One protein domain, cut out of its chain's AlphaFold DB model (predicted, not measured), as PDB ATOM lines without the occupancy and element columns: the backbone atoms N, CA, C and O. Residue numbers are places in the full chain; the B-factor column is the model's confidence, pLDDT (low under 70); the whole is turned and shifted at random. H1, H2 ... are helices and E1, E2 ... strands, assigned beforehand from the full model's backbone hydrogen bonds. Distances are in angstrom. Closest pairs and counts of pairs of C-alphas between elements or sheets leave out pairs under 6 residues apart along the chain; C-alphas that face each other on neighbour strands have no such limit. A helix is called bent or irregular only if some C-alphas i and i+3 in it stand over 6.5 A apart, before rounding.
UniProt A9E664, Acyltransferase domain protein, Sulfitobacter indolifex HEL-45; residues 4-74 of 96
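This is residues 4 to 74 of the 96 residues of the protein "Acyltransferase domain protein" of Sulfitobacter indolifex HEL-45 (UniProt A9E664). The model is an open arch of two helical ends: a helical hairpin of H1 and H2 at one end, and a corner of H3 and H4 at the other, with an empty gap between H2 and H4. The bridge between the ends is the extended stretch that holds the short strand E1, and residues 4 to 5 at the start of the printed part pair with its residues 42 to 43. The printed part has 71 residues, with four named helices and one named strand in the order H1, H2, E1, H3, H4, and it is mostly helix. It is only just extended, close to loose, with a radius of gyration of the C-alphas of 16.9 A, and its outline is only just flat, spanning 44 by 29 by 14 A.

H1 covers residues 11 to 19, beginning at C-alpha 11 at (195.245, 275.685, 188.548), and is 12.7 A long. H2 covers residues 21 to 33 and is 18.9 A long from first to last C-alpha. E1 covers residues 42 to 44, 6.7 A, with C-alpha 42 at (212.496, 263.406, 191.154). H3 covers residues 50 to 56, 10.1 A. H4 covers residues 60 to 72, 18.2 A, and ends at C-alpha 72 at (205.177, 258.945, 184.044).

H1 and H2 form a helical hairpin and touch, with the closest C-alphas, those of Gly 17 and Arg 24, 4.7 A apart. Their lines stand at a shallow tilt of 20 degrees, opposite ways. E1 pairs with no named strand, but residues 4 to 5 pair antiparallel with its residues 42 to 43. E1 is apart from the four helices. H3 is only just irregular: C-alphas 52 and 55 are 6.8 A apart. H3 and H4 only just touch, with 3 pairs of C-alphas within 8 A, and only at the corner by their link, where H4 takes part with residues 62 to 63 alone. Their closest C-alphas are those of Leu 56 and Met 63, 5.3 A apart, and their lines stand at a steep tilt of 50 degrees, opposite ways. H1 and H2 are each apart from H3 and H4. Every O i to N i+4 pair is within hydrogen-bond range in H1 and H4, against 7 of 9 in H2 and 1 of 3 in H3, where 2 of 4 O i to N i+3 pairs are within range.

The two C-alphas farthest apart, those of Leu 23 and Ala 51, are 44.2 A apart, while those of Cys 4 and Leu 74, the first and last printed, are 5.9 A apart. The printed part has no cut. The links H1 to H2, E1 to H3 and H3 to H4 are tight, and H2 to E1, with 8 residues, is short. Residues 33 to 39, of which 33 belongs to H2, stand free. The mean pLDDT of the printed part is 90.0, and no printed residue is under 70.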
ATOM      1  N   CYS A   4     211.425 261.398 185.987       91.94
ATOM      2  CA  CYS A   4     210.172 262.054 186.349       91.94
ATOM      3  C   CYS A   4     210.408 263.089 187.445       91.94
ATOM      4  O   CYS A   4     211.024 262.780 188.461       91.94
ATOM      5  N   PHE A   5     209.891 264.300 187.261       90.62
ATOM      6  CA  PHE A   5     209.886 265.347 188.280       90.62
ATOM      7  C   PHE A   5     208.496 265.418 188.922       90.62
ATOM      8  O   PHE A   5     207.489 265.454 188.216       90.62
ATOM      9  N   ASP A   6     208.424 265.442 190.254       87.56
ATOM     10  CA  ASP A   6     207.160 265.643 190.967       87.56
ATOM     11  C   ASP A   6     206.802 267.131 190.996       87.56
ATOM     12  O   ASP A   6     207.611 267.991 191.345       87.56
ATOM     13  N   GLY A   7     205.549 267.418 190.666       83.19
ATOM     14  CA  GLY A   7     204.991 268.758 190.656       83.19
ATOM     15  C   GLY A   7     204.176 269.036 189.400       83.19
ATOM     16  O   GLY A   7     204.284 268.367 188.380       83.19
ATOM     17  N   HIS A   8     203.331 270.050 189.502       83.38
ATOM     18  CA  HIS A   8     202.602 270.665 188.397       83.38
ATOM     19  C   HIS A   8     202.490 272.162 188.690       83.38
ATOM     20  O   HIS A   8     202.645 272.580 189.845       83.38
ATOM     21  N   THR A   9     202.248 272.966 187.661       83.75
ATOM     22  CA  THR A   9     201.866 274.377 187.806       83.75
ATOM     23  C   THR A   9     200.458 274.491 188.388       83.75
ATOM     24  O   THR A   9     199.630 273.606 188.157       83.75
ATOM     25  N   GLY A  10     200.179 275.562 189.134       85.81
ATOM     26  CA  GLY A  10     198.884 275.773 189.783       85.81
ATOM     27  C   GLY A  10     197.693 275.836 188.819       85.81
ATOM     28  O   GLY A  10     197.836 276.054 187.617       85.81
ATOM     29  N   LEU A  11     196.477 275.675 189.350       84.75
ATOM     30  CA  LEU A  11     195.245 275.685 188.548       84.75
ATOM     31  C   LEU A  11     195.050 277.001 187.775       84.75
ATOM     32  O   LEU A  11     194.645 276.976 186.616       84.75
ATOM     33  N   LEU A  12     195.374 278.142 188.394       85.44
ATOM     34  CA  LEU A  12     195.300 279.451 187.737       85.44
ATOM     35  C   LEU A  12     196.196 279.506 186.502       85.44
ATOM     36  O   LEU A  12     195.773 280.009 185.465       85.44
ATOM     37  N   PHE A  13     197.401 278.944 186.597       86.75
ATOM     38  CA  PHE A  13     198.311 278.836 185.470       86.75
ATOM     39  C   PHE A  13     197.726 277.977 184.345       86.75
ATOM     40  O   PHE A  13     197.787 278.379 183.185       86.75
ATOM     41  N   GLN A  14     197.117 276.835 184.684       85.44
ATOM     42  CA  GLN A  14     196.488 275.959 183.689       85.44
ATOM     43  C   GLN A  14     195.361 276.684 182.947       85.44
ATOM     44  O   GLN A  14     195.364 276.736 181.721       85.44
ATOM     45  N   ILE A  15     194.440 277.320 183.678       86.50
ATOM     46  CA  ILE A  15     193.302 278.040 183.084       86.50
ATOM     47  C   ILE A  15     193.782 279.224 182.240       86.50
ATOM     48  O   ILE A  15     193.368 279.382 181.094       86.50
ATOM     49  N   ALA A  16     194.669 280.056 182.784       84.62
ATOM     50  CA  ALA A  16     195.160 281.240 182.087       84.62
ATOM     51  C   ALA A  16     195.998 280.893 180.852       84.62
ATOM     52  O   ALA A  16     195.968 281.629 179.866       84.62
ATOM     53  N   GLY A  17     196.710 279.763 180.890       80.25
ATOM     54  CA  GLY A  17     197.441 279.241 179.746       80.25
ATOM     55  C   GLY A  17     196.534 278.940 178.553       80.25
ATOM     56  O   GLY A  17     196.942 279.175 177.421       80.25
ATOM     57  N   HIS A  18     195.292 278.512 178.793       81.88
ATOM     58  CA  HIS A  18     194.289 278.344 177.737       81.88
ATOM     59  C   HIS A  18     193.660 279.660 177.261       81.88
ATOM     60  O   HIS A  18     193.038 279.677 176.202       81.88
ATOM     61  N   LEU A  19     193.777 280.744 178.035       85.50
ATOM     62  CA  LEU A  19     193.085 282.002 177.762       85.50
ATOM     63  C   LEU A  19     193.921 282.964 176.910       85.50
ATOM     64  O   LEU A  19     193.399 283.539 175.959       85.50
ATOM     65  N   HIS A  20     195.189 283.193 177.273       85.88
ATOM     66  CA  HIS A  20     196.044 284.143 176.555       85.88
ATOM     67  C   HIS A  20     197.537 283.963 176.874       85.88
ATOM     68  O   HIS A  20     197.928 283.870 178.041       85.88
ATOM     69  N   ALA A  21     198.400 284.050 175.857       83.75
ATOM     70  CA  ALA A  21     199.854 283.913 176.007       83.75
ATOM     71  C   ALA A  21     200.457 284.898 177.032       83.75
ATOM     72  O   ALA A  21     201.184 284.484 177.932       83.75
ATOM     73  N   ASN A  22     200.100 286.188 176.970       87.38
ATOM     74  CA  ASN A  22     200.579 287.192 177.939       87.38
ATOM     75  C   ASN A  22     200.224 286.855 179.398       87.38
ATOM     76  O   ASN A  22     201.046 287.069 180.289       87.38
ATOM     77  N   LEU A  23     199.030 286.302 179.652       85.44
ATOM     78  CA  LEU A  23     198.624 285.892 181.001       85.44
ATOM     79  C   LEU A  23     199.446 284.693 181.474       85.44
ATOM     80  O   LEU A  23     199.925 284.694 182.607       85.44
ATOM     81  N   ARG A  24     199.682 283.714 180.592       85.88
ATOM     82  CA  ARG A  24     200.574 282.581 180.867       85.88
ATOM     83  C   ARG A  24     201.968 283.060 181.266       85.88
ATOM     84  O   ARG A  24     202.492 282.635 182.291       85.88
ATOM     85  N   MET A  25     202.544 283.976 180.487       87.25
ATOM     86  CA  MET A  25     203.885 284.507 180.742       87.25
ATOM     87  C   MET A  25     203.964 285.301 182.050       87.25
ATOM     88  O   MET A  25     204.909 285.118 182.814       87.25
ATOM     89  N   GLY A  26     202.962 286.132 182.356       88.44
ATOM     90  CA  GLY A  26     202.902 286.847 183.634       88.44
ATOM     91  C   GLY A  26     202.783 285.901 184.835       88.44
ATOM     92  O   GLY A  26     203.458 286.089 185.849       88.44
ATOM     93  N   LEU A  27     201.980 284.840 184.709       88.81
ATOM     94  CA  LEU A  27     201.797 283.859 185.777       88.81
ATOM     95  C   LEU A  27     203.001 282.931 185.958       88.81
ATOM     96  O   LEU A  27     203.258 282.553 187.098       88.81
ATOM     97  N   LEU A  28     203.785 282.632 184.912       86.31
ATOM     98  CA  LEU A  28     205.052 281.895 185.053       86.31
ATOM     99  C   LEU A  28     205.960 282.533 186.113       86.31
ATOM    100  O   LEU A  28     206.522 281.828 186.947       86.31
ATOM    101  N   ILE A  29     206.068 283.866 186.118       87.19
ATOM    102  CA  ILE A  29     206.889 284.600 187.093       87.19
ATOM    103  C   ILE A  29     206.338 284.406 188.512       87.19
ATOM    104  O   ILE A  29     207.103 284.207 189.455       87.19
ATOM    105  N   SER A  30     205.011 284.431 188.670       85.81
ATOM    106  CA  SER A  30     204.362 284.226 189.971       85.81
ATOM    107  C   SER A  30     204.512 282.794 190.501       85.81
ATOM    108  O   SER A  30     204.839 282.619 191.675       85.81
ATOM    109  N   GLU A  31     204.354 281.789 189.633       89.19
ATOM    110  CA  GLU A  31     204.555 280.369 189.948       89.19
ATOM    111  C   GLU A  31     206.010 280.113 190.351       89.19
ATOM    112  O   GLU A  31     206.270 279.465 191.365       89.19
ATOM    113  N   PHE A  32     206.961 280.688 189.605       86.94
ATOM    114  CA  PHE A  32     208.381 280.583 189.918       86.94
ATOM    115  C   PHE A  32     208.696 281.216 191.270       86.94
ATOM    116  O   PHE A  32     209.294 280.557 192.117       86.94
ATOM    117  N   ARG A  33     208.225 282.447 191.520       88.06
ATOM    118  CA  ARG A  33     208.431 283.146 192.799       88.06
ATOM    119  C   ARG A  33     207.954 282.320 193.994       88.06
ATOM    120  O   ARG A  33     208.612 282.327 195.026       88.06
ATOM    121  N   GLY A  34     206.834 281.609 193.858       85.12
ATOM    122  CA  GLY A  34     206.290 280.748 194.913       85.12
ATOM    123  C   GLY A  34     207.080 279.458 195.170       85.12
ATOM    124  O   GLY A  34     206.820 278.793 196.169       85.12
ATOM    125  N   ARG A  35     208.019 279.088 194.291       85.00
ATOM    126  CA  ARG A  35     208.808 277.848 194.382       85.00
ATOM    127  C   ARG A  35     210.323 278.053 194.378       85.00
ATOM    128  O   ARG A  35     211.057 277.063 194.375       85.00
ATOM    129  N   VAL A  36     210.805 279.295 194.403       90.06
ATOM    130  CA  VAL A  36     212.242 279.578 194.554       90.06
ATOM    131  C   VAL A  36     212.766 278.907 195.824       90.06
ATOM    132  O   VAL A  36     212.096 278.934 196.853       90.06
ATOM    133  N   ASP A  37     213.949 278.293 195.729       90.50
ATOM    134  CA  ASP A  37     214.645 277.611 196.833       90.50
ATOM    135  C   ASP A  37     213.890 276.409 197.443       90.50
ATOM    136  O   ASP A  37     214.239 275.891 198.501       90.50
ATOM    137  N   THR A  38     212.846 275.920 196.765       89.81
ATOM    138  CA  THR A  38     212.133 274.711 197.197       89.81
ATOM    139  C   THR A  38     212.780 273.447 196.621       89.81
ATOM    140  O   THR A  38     213.222 273.443 195.469       89.81
ATOM    141  N   PRO A  39     212.839 272.341 197.388       91.00
ATOM    142  CA  PRO A  39     213.411 271.096 196.895       91.00
ATOM    143  C   PRO A  39     212.556 270.507 195.766       91.00
ATOM    144  O   PRO A  39     211.346 270.320 195.913       91.00
ATOM    145  N   VAL A  40     213.205 270.140 194.659       89.50
ATOM    146  CA  VAL A  40     212.573 269.418 193.548       89.50
ATOM    147  C   VAL A  40     212.730 267.918 193.780       89.50
ATOM    148  O   VAL A  40     213.841 267.392 193.794       89.50
ATOM    149  N   ARG A  41     211.611 267.213 193.959       91.81
ATOM    150  CA  ARG A  41     211.606 265.747 194.042       91.81
ATOM    151  C   ARG A  41     211.615 265.154 192.637       91.81
ATOM    152  O   ARG A  41     210.855 265.596 191.777       91.81
ATOM    153  N   MET A  42     212.436 264.131 192.421       93.00
ATOM    154  CA  MET A  42     212.496 263.406 191.154       93.00
ATOM    155  C   MET A  42     212.659 261.902 191.369       93.00
ATOM    156  O   MET A  42     213.199 261.468 192.386       93.00
ATOM    157  N   ALA A  43     212.213 261.124 190.390       93.81
ATOM    158  CA  ALA A  43     212.406 259.688 190.301       93.81
ATOM    159  C   ALA A  43     213.205 259.359 189.035       93.81
ATOM    160  O   ALA A  43     212.912 259.856 187.945       93.81
ATOM    161  N   ILE A  44     214.225 258.520 189.195       95.62
ATOM    162  CA  ILE A  44     215.105 258.068 188.118       95.62
ATOM    163  C   ILE A  44     214.815 256.593 187.865       95.62
ATOM    164  O   ILE A  44     214.929 255.775 188.776       95.62
ATOM    165  N   GLY A  45     214.430 256.262 186.635       95.00
ATOM    166  CA  GLY A  45     214.173 254.883 186.243       95.00
ATOM    167  C   GLY A  45     215.380 254.203 185.604       95.00
ATOM    168  O   GLY A  45     216.432 254.801 185.368       95.00
ATOM    169  N   VAL A  46     215.198 252.924 185.285       96.31
ATOM    170  CA  VAL A  46     216.219 252.094 184.637       96.31
ATOM    171  C   VAL A  46     216.459 252.567 183.195       96.31
ATOM    172  O   VAL A  46     215.507 252.944 182.503       96.31
ATOM    173  N   PRO A  47     217.709 252.554 182.694       96.62
ATOM    174  CA  PRO A  47     217.983 252.819 181.288       96.62
ATOM    175  C   PRO A  47     217.168 251.915 180.355       96.62
ATOM    176  O   PRO A  47     217.208 250.690 180.452       96.62
ATOM    177  N   ILE A  48     216.455 252.534 179.417       96.12
ATOM    178  CA  ILE A  48     215.747 251.824 178.354       96.12
ATOM    179  C   ILE A  48     216.783 251.307 177.355       96.12
ATOM    180  O   ILE A  48     217.624 252.068 176.872       96.12
ATOM    181  N   THR A  49     216.725 250.013 177.054       96.62
ATOM    182  CA  THR A  49     217.655 249.364 176.129       96.62
ATOM    183  C   THR A  49     217.296 249.666 174.680       96.62
ATOM    184  O   THR A  49     216.141 249.912 174.336       96.62
ATOM    185  N   ARG A  50     218.290 249.580 173.793       95.19
ATOM    186  CA  ARG A  50     218.073 249.760 172.355       95.19
ATOM    187  C   ARG A  50     217.100 248.727 171.776       95.19
ATOM    188  O   ARG A  50     216.218 249.099 171.020       95.19
ATOM    189  N   ALA A  51     217.183 247.480 172.235       96.81
ATOM    190  CA  ALA A  51     216.266 246.416 171.835       96.81
ATOM    191  C   ALA A  51     214.785 246.736 172.124       96.81
ATOM    192  O   ALA A  51     213.916 246.277 171.391       96.81
ATOM    193  N   ALA A  52     214.486 247.533 173.159       95.31
ATOM    194  CA  ALA A  52     213.121 247.985 173.438       95.31
ATOM    195  C   ALA A  52     212.660 249.120 172.502       95.31
ATOM    196  O   ALA A  52     211.464 249.280 172.280       95.31
ATOM    197  N   LEU A  53     213.598 249.900 171.955       95.75
ATOM    198  CA  LEU A  53     213.324 251.056 171.096       95.75
ATOM    199  C   LEU A  53     213.328 250.708 169.603       95.75
ATOM    200  O   LEU A  53     212.568 251.301 168.843       95.75
ATOM    201  N   ASP A  54     214.153 249.752 169.173       97.38
ATOM    202  CA  ASP A  54     214.297 249.372 167.762       97.38
ATOM    203  C   ASP A  54     212.954 249.030 167.072       97.38
ATOM    204  O   ASP A  54     212.754 249.479 165.939       97.38
ATOM    205  N   PRO A  55     211.985 248.338 167.715       97.38
ATOM    206  CA  PRO A  55     210.672 248.085 167.112       97.38
ATOM    207  C   PRO A  55     209.866 249.358 166.815       97.38
ATOM    208  O   PRO A  55     209.050 249.372 165.897       97.38
ATOM    209  N   LEU A  56     210.100 250.430 167.576       96.75
ATOM    210  CA  LEU A  56     209.411 251.717 167.454       96.75
ATOM    211  C   LEU A  56     210.168 252.694 166.543       96.75
ATOM    212  O   LEU A  56     209.700 253.801 166.299       96.75
ATOM    213  N   ALA A  57     211.341 252.318 166.021       95.38
ATOM    214  CA  ALA A  57     212.260 253.241 165.351       95.38
ATOM    215  C   ALA A  57     211.669 253.950 164.119       95.38
ATOM    216  O   ALA A  57     212.147 255.016 163.738       95.38
ATOM    217  N   ARG A  58     210.649 253.360 163.484       96.50
ATOM    218  CA  ARG A  58     209.957 253.935 162.316       96.50
ATOM    219  C   ARG A  58     208.639 254.627 162.655       96.50
ATOM    220  O   ARG A  58     208.033 255.211 161.765       96.50
ATOM    221  N   ASP A  59     208.211 254.576 163.912       95.69
ATOM    222  CA  ASP A  59     206.979 255.191 164.387       95.69
ATOM    223  C   ASP A  59     207.306 256.173 165.513       95.69
ATOM    224  O   ASP A  59     207.369 255.827 166.694       95.69
ATOM    225  N   ALA A  60     207.530 257.431 165.130       91.94
ATOM    226  CA  ALA A  60     207.861 258.491 166.074       91.94
ATOM    227  C   ALA A  60     206.749 258.721 167.111       91.94
ATOM    228  O   ALA A  60     207.047 259.079 168.249       91.94
ATOM    229  N   LYS A  61     205.480 258.494 166.752       89.06
ATOM    230  CA  LYS A  61     204.356 258.674 167.674       89.06
ATOM    231  C   LYS A  61     204.355 257.573 168.727       89.06
ATOM    232  O   LYS A  61     204.367 257.880 169.915       89.06
ATOM    233  N   ALA A  62     204.440 256.313 168.304       91.56
ATOM    234  CA  ALA A  62     204.522 255.184 169.227       91.56
ATOM    235  C   ALA A  62     205.790 255.238 170.096       91.56
ATOM    236  O   ALA A  62     205.744 254.908 171.282       91.56
ATOM    237  N   MET A  63     206.910 255.708 169.536       94.81
ATOM    238  CA  MET A  63     208.137 255.987 170.285       94.81
ATOM    239  C   MET A  63     207.889 257.006 171.403       94.81
ATOM    240  O   MET A  63     208.243 256.756 172.556       94.81
ATOM    241  N   MET A  64     207.268 258.145 171.087       91.62
ATOM    242  CA  MET A  64     206.972 259.177 172.079       91.62
ATOM    243  C   MET A  64     205.989 258.687 173.143       91.62
ATOM    244  O   MET A  64     206.248 258.895 174.327       91.62
ATOM    245  N   ASP A  65     204.931 257.973 172.755       90.44
ATOM    246  CA  ASP A  65     203.967 257.389 173.695       90.44
ATOM    247  C   ASP A  65     204.659 256.424 174.674       90.44
ATOM    248  O   ASP A  65     204.435 256.492 175.887       90.44
ATOM    249  N   PHE A  66     205.559 255.569 174.174       93.06
ATOM    250  CA  PHE A  66     206.353 254.657 174.999       93.06
ATOM    251  C   PHE A  66     207.265 255.404 175.984       93.06
ATOM    252  O   PHE A  66     207.276 255.094 177.177       93.06
ATOM    253  N   LEU A  67     208.009 256.410 175.511       93.12
ATOM    254  CA  LEU A  67     208.925 257.194 176.348       93.12
ATOM    255  C   LEU A  67     208.181 258.021 177.408       93.12
ATOM    256  O   LEU A  67     208.615 258.076 178.565       93.12
ATOM    257  N   CYS A  68     207.055 258.637 177.039       89.69
ATOM    258  CA  CYS A  68     206.188 259.368 177.961       89.69
ATOM    259  C   CYS A  68     205.633 258.439 179.040       89.69
ATOM    260  O   CYS A  68     205.740 258.754 180.225       89.69
ATOM    261  N   LYS A  69     205.112 257.270 178.651       89.88
ATOM    262  CA  LYS A  69     204.603 256.272 179.596       89.88
ATOM    263  C   LYS A  69     205.685 255.820 180.578       89.88
ATOM    264  O   LYS A  69     205.480 255.932 181.783       89.88
ATOM    265  N   ALA A  70     206.849 255.402 180.077       92.50
ATOM    266  CA  ALA A  70     207.964 254.954 180.913       92.50
ATOM    267  C   ALA A  70     208.437 256.037 181.899       92.50
ATOM    268  O   ALA A  70     208.926 255.730 182.982       92.50
ATOM    269  N   THR A  71     208.296 257.310 181.529       91.94
ATOM    270  CA  THR A  71     208.621 258.438 182.403       91.94
ATOM    271  C   THR A  71     207.545 258.659 183.465       91.94
ATOM    272  O   THR A  71     207.870 258.778 184.641       91.94
ATOM    273  N   TYR A  72     206.264 258.690 183.094       88.44
ATOM    274  CA  TYR A  72     205.177 258.945 184.044       88.44
ATOM    275  C   TYR A  72     204.900 257.788 185.006       88.44
ATOM    276  O   TYR A  72     204.440 258.032 186.120       88.44
ATOM    277  N   GLU A  73     205.240 256.554 184.634       89.50
ATOM    278  CA  GLU A  73     205.203 255.398 185.540       89.50
ATOM    279  C   GLU A  73     206.160 255.541 186.734       89.50
ATOM    280  O   GLU A  73     205.949 254.901 187.761       89.50
ATOM    281  N   LEU A  74     207.166 256.420 186.650       91.12
ATOM    282  CA  LEU A  74     208.047 256.743 187.777       91.12
ATOM    283  C   LEU A  74     207.419 257.725 188.777       91.12
ATOM    284  O   LEU A  74     208.037 258.029 189.798       91.12
TER     285      LEU A  74